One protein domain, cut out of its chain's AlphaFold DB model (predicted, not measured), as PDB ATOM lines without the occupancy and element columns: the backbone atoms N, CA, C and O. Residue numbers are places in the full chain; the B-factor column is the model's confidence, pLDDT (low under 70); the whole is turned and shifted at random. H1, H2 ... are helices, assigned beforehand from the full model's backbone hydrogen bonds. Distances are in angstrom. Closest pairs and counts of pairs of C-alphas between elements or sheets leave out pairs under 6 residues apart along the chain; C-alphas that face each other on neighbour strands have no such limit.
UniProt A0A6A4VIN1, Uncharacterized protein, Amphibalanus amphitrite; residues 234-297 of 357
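This is residues 234 to 297 of the 357 residues of an uncharacterized protein of Amphibalanus amphitrite (UniProt A0A6A4VIN1). The model is an open arch of helices with two separate ends: H1 and H2, packed on each other at a steep tilt, make one end, and a small cluster of H4, H5 and H6 makes the other. The short helix H3 lies in the bridge between them, in a stretch, residues 265 to 276, that stands free, and the space between H2 and the cluster is empty. The printed part has 64 residues with six named helices, H1 to H6 in order along the chain, and no named strand; the class is all helix. The whole is loose, with a radius of gyration of the C-alphas of 14.1 A, and its C-alphas span 38 by 27 by 18 A.

H1, residues 234 to 243, touches H2, residues 253 to 264; their closest C-alphas, those of Ser 236 and Ser 264, are 6.6 A apart. They run opposite ways at a steep tilt of 67 degrees. H3, residues 266 to 269, is close to H2 but not clearly touching, with the C-alphas of Leu 262 and Leu 269 closest at 7.1 A. H3 and H4, residues 274 to 282, are apart. H4 and H5, residues 285 to 290, only just touch, with 3 pairs of C-alphas within 8 A, and touch only at the corner by their link; the C-alphas of Val 281 and Arg 287 are closest, at 5.2 A. These two run opposite ways at a steep tilt of 61 degrees. H6, residues 292 to 296, is close to H4 but not clearly touching, with the C-alphas of Arg 278 and His 295 closest at 7.5 A. H6 is also close to H5 but not clearly touching, with the C-alphas of Thr 288 and His 295 closest at 7.8 A. H1 and H2 are each apart from H4, H5 and H6. In H2, H4, H5 and H6 every O i to N i+4 pair is within hydrogen-bond range, in H1 5 of 6 are, and H3 is too short for such a pair.

H1 begins at C-alpha 234, (261.341, 235.337, 287.927), and is 14.2 A long from first to last C-alpha. H2, the longest helix with 12 residues, measures 16.3 A and ends at C-alpha 264, (253.784, 226.537, 288.530). After the four residues of H3, H4 measures 12.5 A. H5 has six residues and H6 has five, ending at C-alpha 296, (228.268, 221.745, 293.168).

The two C-alphas farthest apart, those of Glu 234 and Pro 285, are 39.1 A apart. The printed part has no cut. The link from H1 to H2, nine residues, is short; the other links are tight. Residues 245 to 250 stand free. The mean pLDDT of the printed part is 71.8, and residues 234 to 237, 246 to 251 and 287 to 297 are under 70.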
ATOM      1  N   GLU A 234     261.870 234.386 288.920       66.38
ATOM      2  CA  GLU A 234     261.341 235.337 287.927       66.38
ATOM      3  C   GLU A 234     260.292 234.708 287.008       66.38
ATOM      4  O   GLU A 234     259.290 235.350 286.677       66.38
ATOM      5  N   ARG A 235     260.459 233.432 286.642       66.25
ATOM      6  CA  ARG A 235     259.440 232.670 285.909       66.25
ATOM      7  C   ARG A 235     258.169 232.510 286.751       66.25
ATOM      8  O   ARG A 235     257.076 232.710 286.221       66.25
ATOM      9  N   SER A 236     258.286 232.247 288.058       67.25
ATOM     10  CA  SER A 236     257.127 232.233 288.968       67.25
ATOM     11  C   SER A 236     256.496 233.620 289.187       67.25
ATOM     12  O   SER A 236     255.272 233.732 289.209       67.25
ATOM     13  N   PHE A 237     257.277 234.705 289.224       67.31
ATOM     14  CA  PHE A 237     256.747 236.078 289.281       67.31
ATOM     15  C   PHE A 237     256.074 236.507 287.967       67.31
ATOM     16  O   PHE A 237     255.057 237.200 287.980       67.31
ATOM     17  N   SER A 238     256.566 236.034 286.824       74.06
ATOM     18  CA  SER A 238     255.934 236.258 285.518       74.06
ATOM     19  C   SER A 238     254.557 235.586 285.428       74.06
ATOM     20  O   SER A 238     253.633 236.144 284.832       74.06
ATOM     21  N   LEU A 239     254.377 234.428 286.082       72.88
ATOM     22  CA  LEU A 239     253.067 233.780 286.227       72.88
ATOM     23  C   LEU A 239     252.106 234.608 287.090       72.88
ATOM     24  O   LEU A 239     250.917 234.679 286.771       72.88
ATOM     25  N   LEU A 240     252.596 235.304 288.122       74.69
ATOM     26  CA  LEU A 240     251.754 236.176 288.952       74.69
ATOM     27  C   LEU A 240     251.115 237.310 288.148       74.69
ATOM     28  O   LEU A 240     249.969 237.654 288.418       74.69
ATOM     29  N   ARG A 241     251.784 237.834 287.112       73.56
ATOM     30  CA  ARG A 241     251.202 238.851 286.216       73.56
ATOM     31  C   ARG A 241     249.996 238.328 285.420       73.56
ATOM     32  O   ARG A 241     249.131 239.109 285.039       73.56
ATOM     33  N   ARG A 242     249.915 237.012 285.189       76.75
ATOM     34  CA  ARG A 242     248.758 236.347 284.556       76.75
ATOM     35  C   ARG A 242     247.679 235.959 285.570       76.75
ATOM     36  O   ARG A 242     246.506 235.931 285.218       76.75
ATOM     37  N   LEU A 243     248.061 235.660 286.813       75.25
ATOM     38  CA  LEU A 243     247.127 235.301 287.889       75.25
ATOM     39  C   LEU A 243     246.435 236.529 288.499       75.25
ATOM     40  O   LEU A 243     245.238 236.478 288.791       75.25
ATOM     41  N   LYS A 244     247.171 237.631 288.661       72.69
ATOM     42  CA  LYS A 244     246.703 238.903 289.214       72.69
ATOM     43  C   LYS A 244     246.363 239.864 288.075       72.69
ATOM     44  O   LYS A 244     247.177 240.686 287.668       72.69
ATOM     45  N   THR A 245     245.160 239.718 287.530       74.19
ATOM     46  CA  THR A 245     244.623 240.609 286.491       74.19
ATOM     47  C   THR A 245     243.824 241.757 287.109       74.19
ATOM     48  O   THR A 245     243.306 241.631 288.217       74.19
ATOM     49  N   ASN A 246     243.665 242.868 286.380       67.25
ATOM     50  CA  ASN A 246     242.923 244.051 286.855       67.25
ATOM     51  C   ASN A 246     241.448 243.758 287.201       67.25
ATOM     52  O   ASN A 246     240.852 244.467 288.002       67.25
ATOM     53  N   LEU A 247     240.879 242.680 286.647       64.50
ATOM     54  CA  LEU A 247     239.527 242.194 286.949       64.50
ATOM     55  C   LEU A 247     239.456 241.322 288.223       64.50
ATOM     56  O   LEU A 247     238.367 240.984 288.675       64.50
ATOM     57  N   ARG A 248     240.598 240.937 288.810       64.50
ATOM     58  CA  ARG A 248     240.717 240.143 290.049       64.50
ATOM     59  C   ARG A 248     241.462 240.935 291.129       64.50
ATOM     60  O   ARG A 248     242.529 240.538 291.594       64.50
ATOM     61  N   SER A 249     240.892 242.067 291.530       60.84
ATOM     62  CA  SER A 249     241.498 243.016 292.478       60.84
ATOM     63  C   SER A 249     241.436 242.596 293.958       60.84
ATOM     64  O   SER A 249     242.149 243.178 294.770       60.84
ATOM     65  N   THR A 250     240.653 241.573 294.326       63.94
ATOM     66  CA  THR A 250     240.370 241.180 295.729       63.94
ATOM     67  C   THR A 250     240.995 239.844 296.165       63.94
ATOM     68  O   THR A 250     240.529 239.191 297.099       63.94
ATOM     69  N   LEU A 251     242.054 239.391 295.491       68.62
ATOM     70  CA  LEU A 251     242.692 238.102 295.782       68.62
ATOM     71  C   LEU A 251     243.568 238.191 297.051       68.62
ATOM     72  O   LEU A 251     244.622 238.824 297.035       68.62
ATOM     73  N   ILE A 252     243.126 237.553 298.141       78.44
ATOM     74  CA  ILE A 252     243.865 237.464 299.416       78.44
ATOM     75  C   ILE A 252     245.172 236.678 299.212       78.44
ATOM     76  O   ILE A 252     245.214 235.733 298.418       78.44
ATOM     77  N   GLN A 253     246.230 237.051 299.943       76.62
ATOM     78  CA  GLN A 253     247.586 236.517 299.780       76.62
ATOM     79  C   GLN A 253     247.653 234.982 299.835       76.62
ATOM     80  O   GLN A 253     248.296 234.373 298.986       76.62
ATOM     81  N   GLU A 254     246.949 234.344 300.771       77.38
ATOM     82  CA  GLU A 254     246.919 232.877 300.876       77.38
ATOM     83  C   GLU A 254     246.369 232.214 299.608       77.38
ATOM     84  O   GLU A 254     246.972 231.287 299.061       77.38
ATOM     85  N   ARG A 255     245.262 232.746 299.078       77.94
ATOM     86  CA  ARG A 255     244.630 232.239 297.856       77.94
ATOM     87  C   ARG A 255     245.503 232.494 296.623       77.94
ATOM     88  O   ARG A 255     245.511 231.680 295.701       77.94
ATOM     89  N   LEU A 256     246.264 233.591 296.611       81.56
ATOM     90  CA  LEU A 256     247.230 233.896 295.553       81.56
ATOM     91  C   LEU A 256     248.409 232.917 295.564       81.56
ATOM     92  O   LEU A 256     248.762 232.391 294.512       81.56
ATOM     93  N   CYS A 257     248.981 232.640 296.738       79.38
ATOM     94  CA  CYS A 257     250.079 231.685 296.893       79.38
ATOM     95  C   CYS A 257     249.663 230.278 296.446       79.38
ATOM     96  O   CYS A 257     250.377 229.644 295.672       79.38
ATOM     97  N   GLN A 258     248.478 229.815 296.852       80.94
ATOM     98  CA  GLN A 258     247.945 228.519 296.423       80.94
ATOM     99  C   GLN A 258     247.752 228.458 294.901       80.94
ATOM    100  O   GLN A 258     248.208 227.516 294.257       80.94
ATOM    101  N   ALA A 259     247.154 229.490 294.297       78.88
ATOM    102  CA  ALA A 259     246.985 229.557 292.845       78.88
ATOM    103  C   ALA A 259     248.328 229.600 292.091       78.88
ATOM    104  O   ALA A 259     248.459 228.990 291.031       78.88
ATOM    105  N   ALA A 260     249.338 230.279 292.642       80.75
ATOM    106  CA  ALA A 260     250.679 230.347 292.067       80.75
ATOM    107  C   ALA A 260     251.399 228.990 292.093       80.75
ATOM    108  O   ALA A 260     252.060 228.638 291.115       80.75
ATOM    109  N   VAL A 261     251.227 228.200 293.157       82.12
ATOM    110  CA  VAL A 261     251.744 226.824 293.228       82.12
ATOM    111  C   VAL A 261     251.082 225.951 292.162       82.12
ATOM    112  O   VAL A 261     251.787 225.298 291.394       82.12
ATOM    113  N   LEU A 262     249.751 225.995 292.045       79.69
ATOM    114  CA  LEU A 262     249.016 225.224 291.031       79.69
ATOM    115  C   LEU A 262     249.448 225.605 289.603       79.69
ATOM    116  O   LEU A 262     249.698 224.736 288.773       79.69
ATOM    117  N   ALA A 263     249.612 226.902 289.332       78.81
ATOM    118  CA  ALA A 263     250.048 227.405 288.030       78.81
ATOM    119  C   ALA A 263     251.524 227.108 287.705       78.81
ATOM    120  O   ALA A 263     251.895 227.097 286.533       78.81
ATOM    121  N   SER A 264     252.366 226.878 288.717       81.25
ATOM    122  CA  SER A 264     253.784 226.537 288.530       81.25
ATOM    123  C   SER A 264     253.990 225.070 288.137       81.25
ATOM    124  O   SER A 264     254.995 224.744 287.507       81.25
ATOM    125  N   TYR A 265     253.035 224.190 288.461       81.94
ATOM    126  CA  TYR A 265     253.113 222.751 288.187       81.94
ATOM    127  C   TYR A 265     251.926 222.222 287.352       81.94
ATOM    128  O   TYR A 265     251.283 221.253 287.766       81.94
ATOM    129  N   PRO A 266     251.652 222.776 286.152       76.56
ATOM    130  CA  PRO A 266     250.500 222.373 285.338       76.56
ATOM    131  C   PRO A 266     250.557 220.888 284.948       76.56
ATOM    132  O   PRO A 266     249.595 220.164 285.151       76.56
ATOM    133  N   GLY A 267     251.732 220.378 284.556       80.00
ATOM    134  CA  GLY A 267     251.895 218.963 284.194       80.00
ATOM    135  C   GLY A 267     251.798 217.967 285.361       80.00
ATOM    136  O   GLY A 267     251.758 216.760 285.121       80.00
ATOM    137  N   ARG A 268     251.795 218.431 286.623       77.62
ATOM    138  CA  ARG A 268     251.408 217.596 287.777       77.62
ATOM    139  C   ARG A 268     249.907 217.690 288.042       77.62
ATOM    140  O   ARG A 268     249.342 216.695 288.473       77.62
ATOM    141  N   LEU A 269     249.286 218.838 287.762       78.31
ATOM    142  CA  LEU A 269     247.836 219.018 287.845       78.31
ATOM    143  C   LEU A 269     247.091 218.156 286.829       78.31
ATOM    144  O   LEU A 269     246.130 217.496 287.196       78.31
ATOM    145  N   ASP A 270     247.584 218.101 285.593       78.31
ATOM    146  CA  ASP A 270     246.967 217.326 284.507       78.31
ATOM    147  C   ASP A 270     246.976 215.809 284.775       78.31
ATOM    148  O   ASP A 270     246.265 215.053 284.120       78.31
ATOM    149  N   LYS A 271     247.792 215.355 285.736       80.69
ATOM    150  CA  LYS A 271     247.911 213.951 286.157       80.69
ATOM    151  C   LYS A 271     247.090 213.615 287.404       80.69
ATOM    152  O   LYS A 271     247.106 212.461 287.820       80.69
ATOM    153  N   LEU A 272     246.452 214.599 288.038       78.38
ATOM    154  CA  LEU A 272     245.604 214.356 289.201       78.38
ATOM    155  C   LEU A 272     244.254 213.807 288.736       78.38
ATOM    156  O   LEU A 272     243.580 214.428 287.916       78.38
ATOM    157  N   ASP A 273     243.855 212.662 289.289       78.44
ATOM    158  CA  ASP A 273     242.526 212.108 289.058       78.44
ATOM    159  C   ASP A 273     241.483 212.915 289.843       78.44
ATOM    160  O   ASP A 273     241.493 213.001 291.077       78.44
ATOM    161  N   MET A 274     240.569 213.534 289.102       73.06
ATOM    162  CA  MET A 274     239.509 214.360 289.663       73.06
ATOM    163  C   MET A 274     238.506 213.536 290.480       73.06
ATOM    164  O   MET A 274     237.895 214.086 291.396       73.06
ATOM    165  N   GLU A 275     238.339 212.240 290.199       72.44
ATOM    166  CA  GLU A 275     237.445 211.368 290.973       72.44
ATOM    167  C   GLU A 275     238.037 211.003 292.337       72.44
ATOM    168  O   GLU A 275     237.332 210.994 293.350       72.44
ATOM    169  N   GLU A 276     239.348 210.779 292.403       75.62
ATOM    170  CA  GLU A 276     240.053 210.534 293.662       75.62
ATOM    171  C   GLU A 276     240.023 211.778 294.563       75.62
ATOM    172  O   GLU A 276     239.740 211.698 295.761       75.62
ATOM    173  N   MET A 277     240.180 212.961 293.963       70.75
ATOM    174  CA  MET A 277     240.040 214.238 294.660       70.75
ATOM    175  C   MET A 277     238.628 214.441 295.231       70.75
ATOM    176  O   MET A 277     238.476 214.961 296.336       70.75
ATOM    177  N   ARG A 278     237.583 214.000 294.520       70.12
ATOM    178  CA  ARG A 278     236.195 214.050 295.012       70.12
ATOM    179  C   ARG A 278     235.969 213.117 296.191       70.12
ATOM    180  O   ARG A 278     235.342 213.533 297.164       70.12
ATOM    181  N   ARG A 279     236.509 211.894 296.140       74.06
ATOM    182  CA  ARG A 279     236.460 210.958 297.276       74.06
ATOM    183  C   ARG A 279     237.127 211.567 298.509       74.06
ATOM    184  O   ARG A 279     236.503 211.616 299.562       74.06
ATOM    185  N   PHE A 280     238.309 212.158 298.347       76.12
ATOM    186  CA  PHE A 280     239.031 212.839 299.426       76.12
ATOM    187  C   PHE A 280     238.247 214.004 300.066       76.12
ATOM    188  O   PHE A 280     238.327 214.229 301.279       76.12
ATOM    189  N   VAL A 281     237.482 214.759 299.269       73.69
ATOM    190  CA  VAL A 281     236.624 215.858 299.755       73.69
ATOM    191  C   VAL A 281     235.371 215.336 300.473       73.69
ATOM    192  O   VAL A 281     234.909 215.959 301.433       73.69
ATOM    193  N   ALA A 282     234.834 214.193 300.038       72.25
ATOM    194  CA  ALA A 282     233.657 213.556 300.627       72.25
ATOM    195  C   ALA A 282     233.954 212.795 301.935       72.25
ATOM    196  O   ALA A 282     233.041 212.551 302.717       72.25
ATOM    197  N   GLU A 283     235.219 212.455 302.206       77.62
ATOM    198  CA  GLU A 283     235.637 211.702 303.401       77.62
ATOM    199  C   GLU A 283     235.396 212.420 304.733       77.62
ATOM    200  O   GLU A 283     235.331 211.775 305.779       77.62
ATOM    201  N   THR A 284     235.331 213.753 304.757       79.19
ATOM    202  CA  THR A 284     235.218 214.491 306.020       79.19
ATOM    203  C   THR A 284     234.311 215.706 305.868       79.19
ATOM    204  O   THR A 284     234.599 216.544 305.010       79.19
ATOM    205  N   PRO A 285     233.305 215.904 306.745       70.88
ATOM    206  CA  PRO A 285     232.360 217.018 306.632       70.88
ATOM    207  C   PRO A 285     233.041 218.396 306.676       70.88
ATOM    208  O   PRO A 285     232.580 219.337 306.034       70.88
ATOM    209  N   GLN A 286     234.189 218.529 307.358       71.62
ATOM    210  CA  GLN A 286     234.989 219.761 307.324       71.62
ATOM    211  C   GLN A 286     235.575 220.050 305.931       71.62
ATOM    212  O   GLN A 286     235.590 221.203 305.500       71.62
ATOM    213  N   ARG A 287     236.024 219.020 305.202       68.44
ATOM    214  CA  ARG A 287     236.549 219.149 303.833       68.44
ATOM    215  C   ARG A 287     235.422 219.428 302.846       68.44
ATOM    216  O   ARG A 287     235.572 220.283 301.980       68.44
ATOM    217  N   THR A 288     234.279 218.772 303.016       63.84
ATOM    218  CA  THR A 288     233.097 218.979 302.171       63.84
ATOM    219  C   THR A 288     232.580 220.414 302.284       63.84
ATOM    220  O   THR A 288     232.282 221.034 301.268       63.84
ATOM    221  N   ASN A 289     232.586 220.988 303.492       67.31
ATOM    222  CA  ASN A 289     232.243 222.394 303.714       67.31
ATOM    223  C   ASN A 289     233.301 223.360 303.148       67.31
ATOM    224  O   ASN A 289     232.945 224.375 302.553       67.31
ATOM    225  N   ALA A 290     234.594 223.041 303.275       64.62
ATOM    226  CA  ALA A 290     235.681 223.874 302.750       64.62
ATOM    227  C   ALA A 290     235.762 223.882 301.208       64.62
ATOM    228  O   ALA A 290     236.130 224.895 300.613       64.62
ATOM    229  N   PHE A 291     235.392 222.778 300.548       63.38
ATOM    230  CA  PHE A 291     235.452 222.604 299.090       63.38
ATOM    231  C   PHE A 291     234.069 222.544 298.415       63.38
ATOM    232  O   PHE A 291     233.973 222.147 297.253       63.38
ATOM    233  N   ALA A 292     233.002 222.977 299.097       58.47
ATOM    234  CA  ALA A 292     231.606 222.871 298.647       58.47
ATOM    235  C   ALA A 292     231.352 223.400 297.217       58.47
ATOM    236  O   ALA A 292     230.500 222.888 296.492       58.47
ATOM    237  N   TYR A 293     232.133 224.388 296.769       54.78
ATOM    238  CA  TYR A 293     232.062 224.932 295.409       54.78
ATOM    239  C   TYR A 293     232.473 223.918 294.322       54.78
ATOM    240  O   TYR A 293     231.880 223.900 293.248       54.78
ATOM    241  N   ILE A 294     233.447 223.041 294.599       54.28
ATOM    242  CA  ILE A 294     233.930 222.005 293.666       54.28
ATOM    243  C   ILE A 294     232.903 220.874 293.526       54.28
ATOM    244  O   ILE A 294     232.745 220.320 292.442       54.28
ATOM    245  N   HIS A 295     232.162 220.576 294.595       52.09
ATOM    246  CA  HIS A 295     231.114 219.554 294.604       52.09
ATOM    247  C   HIS A 295     229.871 219.963 293.783       52.09
ATOM    248  O   HIS A 295     229.243 219.123 293.146       52.09
ATOM    249  N   ASN A 296     229.533 221.259 293.741       49.91
ATOM    250  CA  ASN A 296     228.268 221.745 293.168       49.91
ATOM    251  C   ASN A 296     228.335 222.203 291.693       49.91
ATOM    252  O   ASN A 296     227.293 222.479 291.100       49.91
ATOM    253  N   LEU A 297     229.519 222.284 291.072       47.66
ATOM    254  CA  LEU A 297     229.691 222.760 289.683       47.66
ATOM    255  C   LEU A 297     229.259 221.756 288.599       47.66
ATOM    256  O   LEU A 297     229.081 222.145 287.446       47.66
TER     257      LEU A 297